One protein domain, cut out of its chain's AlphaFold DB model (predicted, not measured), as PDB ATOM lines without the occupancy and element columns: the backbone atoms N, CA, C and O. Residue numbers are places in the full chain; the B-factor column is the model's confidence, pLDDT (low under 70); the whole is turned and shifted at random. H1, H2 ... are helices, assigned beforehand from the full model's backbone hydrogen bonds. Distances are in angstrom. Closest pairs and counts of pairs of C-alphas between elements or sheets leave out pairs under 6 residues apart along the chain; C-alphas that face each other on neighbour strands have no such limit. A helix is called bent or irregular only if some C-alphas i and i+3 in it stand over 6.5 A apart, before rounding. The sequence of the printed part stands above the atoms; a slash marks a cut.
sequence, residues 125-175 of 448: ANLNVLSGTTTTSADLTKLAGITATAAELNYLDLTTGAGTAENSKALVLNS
ATOM      1  N   ALA A 125     139.602 189.774 250.402       81.19
ATOM      2  CA  ALA A 125     140.402 188.608 250.762       81.19
ATOM      3  C   ALA A 125     141.806 188.655 250.136       81.19
ATOM      4  O   ALA A 125     142.778 188.345 250.816       81.19
ATOM      5  N   ASN A 126     141.942 189.109 248.883       82.00
ATOM      6  CA  ASN A 126     143.253 189.236 248.234       82.00
ATOM      7  C   ASN A 126     144.146 190.263 248.947       82.00
ATOM      8  O   ASN A 126     145.329 190.003 249.161       82.00
ATOM      9  N   LEU A 127     143.574 191.401 249.361       82.12
ATOM     10  CA  LEU A 127     144.296 192.426 250.122       82.12
ATOM     11  C   LEU A 127     144.707 191.925 251.516       82.12
ATOM     12  O   LEU A 127     145.824 192.192 251.956       82.12
ATOM     13  N   ASN A 128     143.837 191.157 252.180       77.38
ATOM     14  CA  ASN A 128     144.120 190.577 253.495       77.38
ATOM     15  C   ASN A 128     145.209 189.494 253.457       77.38
ATOM     16  O   ASN A 128     145.965 189.359 254.415       77.38
ATOM     17  N   VAL A 129     145.312 188.730 252.364       80.69
ATOM     18  CA  VAL A 129     146.397 187.748 252.198       80.69
ATOM     19  C   VAL A 129     147.745 188.458 252.088       80.69
ATOM     20  O   VAL A 129     148.701 188.035 252.725       80.69
ATOM     21  N   LEU A 130     147.830 189.567 251.347       80.12
ATOM     22  CA  LEU A 130     149.075 190.327 251.219       80.12
ATOM     23  C   LEU A 130     149.478 191.016 252.532       80.12
ATOM     24  O   LEU A 130     150.649 190.973 252.903       80.12
ATOM     25  N   SER A 131     148.523 191.604 253.262       79.25
ATOM     26  CA  SER A 131     148.803 192.348 254.502       79.25
ATOM     27  C   SER A 131     149.284 191.475 255.669       79.25
ATOM     28  O   SER A 131     149.904 191.994 256.595       79.25
ATOM     29  N   GLY A 132     149.029 190.163 255.621       76.50
ATOM     30  CA  GLY A 132     149.476 189.189 256.622       76.50
ATOM     31  C   GLY A 132     150.819 188.510 256.323       76.50
ATOM     32  O   GLY A 132     151.215 187.615 257.066       76.50
ATOM     33  N   THR A 133     151.510 188.890 255.245       84.31
ATOM     34  CA  THR A 133     152.770 188.259 254.805       84.31
ATOM     35  C   THR A 133     153.954 189.223 254.901       84.31
ATOM     36  O   THR A 133     153.781 190.435 254.975       84.31
ATOM     37  N   THR A 134     155.183 188.702 254.860       85.06
ATOM     38  CA  THR A 134     156.412 189.509 254.724       85.06
ATOM     39  C   THR A 134     156.761 189.817 253.263       85.06
ATOM     40  O   THR A 134     157.888 190.212 252.970       85.06
ATOM     41  N   THR A 135     155.834 189.577 252.330       88.00
ATOM     42  CA  THR A 135     156.055 189.722 250.890       88.00
ATOM     43  C   THR A 135     156.349 191.176 250.532       88.00
ATOM     44  O   THR A 135     155.607 192.091 250.887       88.00
ATOM     45  N   THR A 136     157.429 191.391 249.787       85.62
ATOM     46  CA  THR A 136     157.827 192.708 249.277       85.62
ATOM     47  C   THR A 136     157.457 192.871 247.799       85.62
ATOM     48  O   THR A 136     157.117 191.907 247.108       85.62
ATOM     49  N   SER A 137     157.578 194.089 247.259       83.56
ATOM     50  CA  SER A 137     157.437 194.331 245.813       83.56
ATOM     51  C   SER A 137     158.441 193.524 244.975       83.56
ATOM     52  O   SER A 137     158.126 193.130 243.850       83.56
ATOM     53  N   ALA A 138     159.624 193.224 245.522       87.12
ATOM     54  CA  ALA A 138     160.626 192.397 244.856       87.12
ATOM     55  C   ALA A 138     160.164 190.940 244.702       87.12
ATOM     56  O   ALA A 138     160.416 190.323 243.668       87.12
ATOM     57  N   ASP A 139     159.451 190.396 245.688       89.81
ATOM     58  CA  ASP A 139     158.934 189.025 245.625       89.81
ATOM     59  C   ASP A 139     157.815 188.906 244.588       89.81
ATOM     60  O   ASP A 139     157.847 188.013 243.745       89.81
ATOM     61  N   LEU A 140     156.885 189.868 244.563       86.75
ATOM     62  CA  LEU A 140     155.829 189.935 243.544       86.75
ATOM     63  C   LEU A 140     156.400 190.089 242.128       86.75
ATOM     64  O   LEU A 140     155.863 189.515 241.186       86.75
ATOM     65  N   THR A 141     157.513 190.813 241.981       87.19
ATOM     66  CA  THR A 141     158.212 190.950 240.694       87.19
ATOM     67  C   THR A 141     158.808 189.620 240.231       87.19
ATOM     68  O   THR A 141     158.710 189.287 239.052       87.19
ATOM     69  N   LYS A 142     159.375 188.821 241.148       90.25
ATOM     70  CA  LYS A 142     159.848 187.463 240.826       90.25
ATOM     71  C   LYS A 142     158.695 186.564 240.379       90.25
ATOM     72  O   LYS A 142     158.843 185.888 239.370       90.25
ATOM     73  N   LEU A 143     157.553 186.588 241.078       87.69
ATOM     74  CA  LEU A 143     156.367 185.813 240.686       87.69
ATOM     75  C   LEU A 143     155.820 186.251 239.321       87.69
ATOM     76  O   LEU A 143     155.502 185.399 238.500       87.69
ATOM     77  N   ALA A 144     155.746 187.558 239.060       86.38
ATOM     78  CA  ALA A 144     155.286 188.087 237.776       86.38
ATOM     79  C   ALA A 144     156.209 187.707 236.602       86.38
ATOM     80  O   ALA A 144     155.762 187.671 235.459       86.38
ATOM     81  N   GLY A 145     157.486 187.423 236.879       88.62
ATOM     82  CA  GLY A 145     158.454 186.948 235.892       88.62
ATOM     83  C   GLY A 145     158.386 185.445 235.599       88.62
ATOM     84  O   GLY A 145     159.034 184.994 234.655       88.62
ATOM     85  N   ILE A 146     157.631 184.658 236.375       91.62
ATOM     86  CA  ILE A 146     157.448 183.228 236.112       91.62
ATOM     87  C   ILE A 146     156.490 183.071 234.928       91.62
ATOM     88  O   ILE A 146     155.308 183.384 235.022       91.62
ATOM     89  N   THR A 147     156.996 182.545 233.814       88.25
ATOM     90  CA  THR A 147     156.191 182.198 232.630       88.25
ATOM     91  C   THR A 147     155.660 180.763 232.662       88.25
ATOM     92  O   THR A 147     154.879 180.387 231.792       88.25
ATOM     93  N   ALA A 148     156.082 179.965 233.647       91.38
ATOM     94  CA  ALA A 148     155.705 178.566 233.781       91.38
ATOM     95  C   ALA A 148     154.220 178.404 234.145       91.38
ATOM     96  O   ALA A 148     153.684 179.081 235.023       91.38
ATOM     97  N   THR A 149     153.567 177.450 233.494       88.88
ATOM     98  CA  THR A 149     152.234 176.962 233.844       88.88
ATOM     99  C   THR A 149     152.262 176.173 235.157       88.88
ATOM    100  O   THR A 149     153.303 175.678 235.594       88.88
ATOM    101  N   ALA A 150     151.092 175.969 235.772       85.56
ATOM    102  CA  ALA A 150     150.974 175.117 236.959       85.56
ATOM    103  C   ALA A 150     151.476 173.681 236.705       85.56
ATOM    104  O   ALA A 150     152.060 173.065 237.592       85.56
ATOM    105  N   ALA A 151     151.293 173.157 235.488       82.88
ATOM    106  CA  ALA A 151     151.787 171.834 235.114       82.88
ATOM    107  C   ALA A 151     153.324 171.783 235.070       82.88
ATOM    108  O   ALA A 151     153.915 170.833 235.571       82.88
ATOM    109  N   GLU A 152     153.971 172.818 234.530       86.50
ATOM    110  CA  GLU A 152     155.434 172.899 234.465       86.50
ATOM    111  C   GLU A 152     156.065 173.074 235.851       86.50
ATOM    112  O   GLU A 152     157.048 172.406 236.164       86.50
ATOM    113  N   LEU A 153     155.472 173.905 236.717       88.69
ATOM    114  CA  LEU A 153     155.924 174.052 238.107       88.69
ATOM    115  C   LEU A 153     155.787 172.741 238.893       88.69
ATOM    116  O   LEU A 153     156.672 172.398 239.675       88.69
ATOM    117  N   ASN A 154     154.736 171.959 238.631       83.88
ATOM    118  CA  ASN A 154     154.548 170.656 239.266       83.88
ATOM    119  C   ASN A 154     155.621 169.633 238.881       83.88
ATOM    120  O   ASN A 154     155.803 168.665 239.618       83.88
ATOM    121  N   TYR A 155     156.351 169.819 237.778       83.75
ATOM    122  CA  TYR A 155     157.496 168.967 237.462       83.75
ATOM    123  C   TYR A 155     158.716 169.259 238.350       83.75
ATOM    124  O   TYR A 155     159.542 168.368 238.522       83.75
ATOM    125  N   LEU A 156     158.822 170.458 238.935       81.88
ATOM    126  CA  LEU A 156     159.925 170.874 239.817       81.88
ATOM    127  C   LEU A 156     159.677 170.568 241.305       81.88
ATOM    128  O   LEU A 156     160.619 170.588 242.095       81.88
ATOM    129  N   ASP A 157     158.432 170.292 241.692       82.69
ATOM    130  CA  ASP A 157     158.051 169.959 243.069       82.69
ATOM    131  C   ASP A 157     158.400 168.497 243.405       82.69
ATOM    132  O   ASP A 157     157.604 167.583 243.161       82.69
ATOM    133  N   LEU A 158     159.629 168.277 243.884       72.00
ATOM    134  CA  LEU A 158     160.158 166.977 244.309       72.00
ATOM    135  C   LEU A 158     159.785 166.705 245.771       72.00
ATOM    136  O   LEU A 158     160.095 167.502 246.657       72.00
ATOM    137  N   THR A 159     159.185 165.548 246.047       74.06
ATOM    138  CA  THR A 159     158.796 165.153 247.411       74.06
ATOM    139  C   THR A 159     159.938 164.510 248.208       74.06
ATOM    140  O   THR A 159     159.871 164.431 249.434       74.06
ATOM    141  N   THR A 160     161.013 164.091 247.532       65.06
ATOM    142  CA  THR A 160     162.156 163.348 248.094       65.06
ATOM    143  C   THR A 160     163.473 164.140 248.128       65.06
ATOM    144  O   THR A 160     164.500 163.606 248.547       65.06
ATOM    145  N   GLY A 161     163.449 165.429 247.768       66.62
ATOM    146  CA  GLY A 161     164.614 166.324 247.795       66.62
ATOM    147  C   GLY A 161     165.428 166.356 246.492       66.62
ATOM    148  O   GLY A 161     165.182 165.604 245.552       66.62
ATOM    149  N   ALA A 162     166.394 167.276 246.408       64.31
ATOM    150  CA  ALA A 162     167.203 167.480 245.203       64.31
ATOM    151  C   ALA A 162     168.147 166.295 244.922       64.31
ATOM    152  O   ALA A 162     168.787 165.775 245.833       64.31
ATOM    153  N   GLY A 163     168.285 165.925 243.643       66.38
ATOM    154  CA  GLY A 163     169.180 164.848 243.207       66.38
ATOM    155  C   GLY A 163     168.585 163.437 243.279       66.38
ATOM    156  O   GLY A 163     169.331 162.478 243.113       66.38
ATOM    157  N   THR A 164     167.271 163.310 243.486       67.69
ATOM    158  CA  THR A 164     166.535 162.035 243.478       67.69
ATOM    159  C   THR A 164     165.495 162.052 242.355       67.69
ATOM    160  O   THR A 164     164.770 163.031 242.192       67.69
ATOM    161  N   ALA A 165     165.429 160.988 241.549       72.69
ATOM    162  CA  ALA A 165     164.457 160.886 240.462       72.69
ATOM    163  C   ALA A 165     163.085 160.411 240.981       72.69
ATOM    164  O   ALA A 165     162.996 159.391 241.662       72.69
ATOM    165  N   GLU A 166     162.013 161.113 240.601       73.75
ATOM    166  CA  GLU A 166     160.612 160.756 240.873       73.75
ATOM    167  C   GLU A 166     159.824 160.658 239.557       73.75
ATOM    168  O   GLU A 166     160.119 161.354 238.582       73.75
ATOM    169  N   ASN A 167     158.799 159.802 239.510       68.06
ATOM    170  CA  ASN A 167     157.985 159.637 238.304       68.06
ATOM    171  C   ASN A 167     157.257 160.933 237.933       68.06
ATOM    172  O   ASN A 167     156.630 161.570 238.779       68.06
ATOM    173  N   SER A 168     157.292 161.278 236.642       70.62
ATOM    174  CA  SER A 168     156.646 162.481 236.099       70.62
ATOM    175  C   SER A 168     157.132 163.787 236.741       70.62
ATOM    176  O   SER A 168     156.395 164.769 236.757       70.62
ATOM    177  N   LYS A 169     158.369 163.806 237.253       80.31
ATOM    178  CA  LYS A 169     159.074 165.000 237.732       80.31
ATOM    179  C   LYS A 169     160.330 165.239 236.895       80.31
ATOM    180  O   LYS A 169     160.854 164.326 236.256       80.31
ATOM    181  N   ALA A 170     160.798 166.480 236.864       81.19
ATOM    182  CA  ALA A 170     162.023 166.845 236.172       81.19
ATOM    183  C   ALA A 170     163.238 166.252 236.903       81.19
ATOM    184  O   ALA A 170     163.367 166.394 238.118       81.19
ATOM    185  N   LEU A 171     164.165 165.639 236.160       78.75
ATOM    186  CA  LEU A 171     165.508 165.381 236.675       78.75
ATOM    187  C   LEU A 171     166.331 166.661 236.517       78.75
ATOM    188  O   LEU A 171     166.619 167.090 235.400       78.75
ATOM    189  N   VAL A 172     166.696 167.278 237.638       76.62
ATOM    190  CA  VAL A 172     167.511 168.496 237.657       76.62
ATOM    191  C   VAL A 172     168.979 168.109 237.828       76.62
ATOM    192  O   VAL A 172     169.336 167.412 238.779       76.62
ATOM    193  N   LEU A 173     169.828 168.556 236.900       81.44
ATOM    194  CA  LEU A 173     171.278 168.371 236.983       81.44
ATOM    195  C   LEU A 173     171.849 169.144 238.181       81.44
ATOM    196  O   LEU A 173     171.366 170.224 238.526       81.44
ATOM    197  N   ASN A 174     172.920 168.634 238.786       75.50
ATOM    198  CA  ASN A 174     173.703 169.412 239.745       75.50
ATOM    199  C   ASN A 174     174.517 170.519 239.032       75.50
ATOM    200  O   ASN A 174     174.563 170.597 237.802       75.50
ATOM    201  N   SER A 175     175.211 171.369 239.795       80.00
ATOM    202  CA  SER A 175     176.006 172.485 239.252       80.00
ATOM    203  C   SER A 175     177.164 172.067 238.335       80.00
ATOM    204  O   SER A 175     177.743 172.920 237.669       80.00
TER     205      SER A 175
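This is residues 125 to 175 of the 448 residues of the protein "Peptidase S74 domain-containing protein" of Phytophthora rubi (UniProt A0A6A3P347). Three short helices, H1, H2 and H3, are strung out one after another like beads on a bent string, with no helix packed on another, and beyond H3 a long loop of residues 157 to 175 turns back beside H3 before running off to the far end. There is no common core: residues 125 to 151, with H1 and H2 whole, stand free of the rest. The printed part has 51 residues, with three named helices in the order H1, H2, H3 and no named strand; the class is all helix, though the helices hold 22 of the 51 residues, under half. The whole is only just extended, close to loose, with a radius of gyration of the C-alphas of 15.0 A, and its elongated outline spans 38 by 23 by 19 A.

The longest helix by residues is H2, residues 137 to 144, which measures 10.4 A from its first C-alpha at (157.437, 194.331, 245.813) to its last at (155.286, 188.087, 237.776). Before it comes H1, residues 125 to 131, 9.9 A from first to last C-alpha, beginning with C-alpha 125 at (140.402, 188.608, 250.762). After it comes H3, residues 150 to 156, 10.3 A long, ending with C-alpha 156 at (159.925, 170.874, 239.817). Residues 157 to 175 hold no named element, and C-alpha 175 is at (176.006, 172.485, 239.252).

H2 touches no helix. It is apart from H1, with no C-alpha of the one within 8 A of the other, although a tight link of five residues, 132 to 136, joins them. H2 and H3 are apart by the same test, and they too are joined by a tight link of five residues, 145 to 149. H1 and H3 are also apart. No two helices form a hairpin. In H1 and H2 every O i to N i+4 pair is within hydrogen-bond range, and in H3 2 of 3 are. No helix is bent or irregular.

The two C-alphas farthest apart are those of Ala 125 and Ser 175, the first and last printed residues, at 40.7 A. The printed part has no cut, and neither link between helices is long. The C-alphas of residues 157 to 175 lie 8 to 19 A from the mean of all C-alphas. The mean pLDDT of the printed part is 80.8; the model's confidence is low, under 70, at six residues, 160 to 164 and 167.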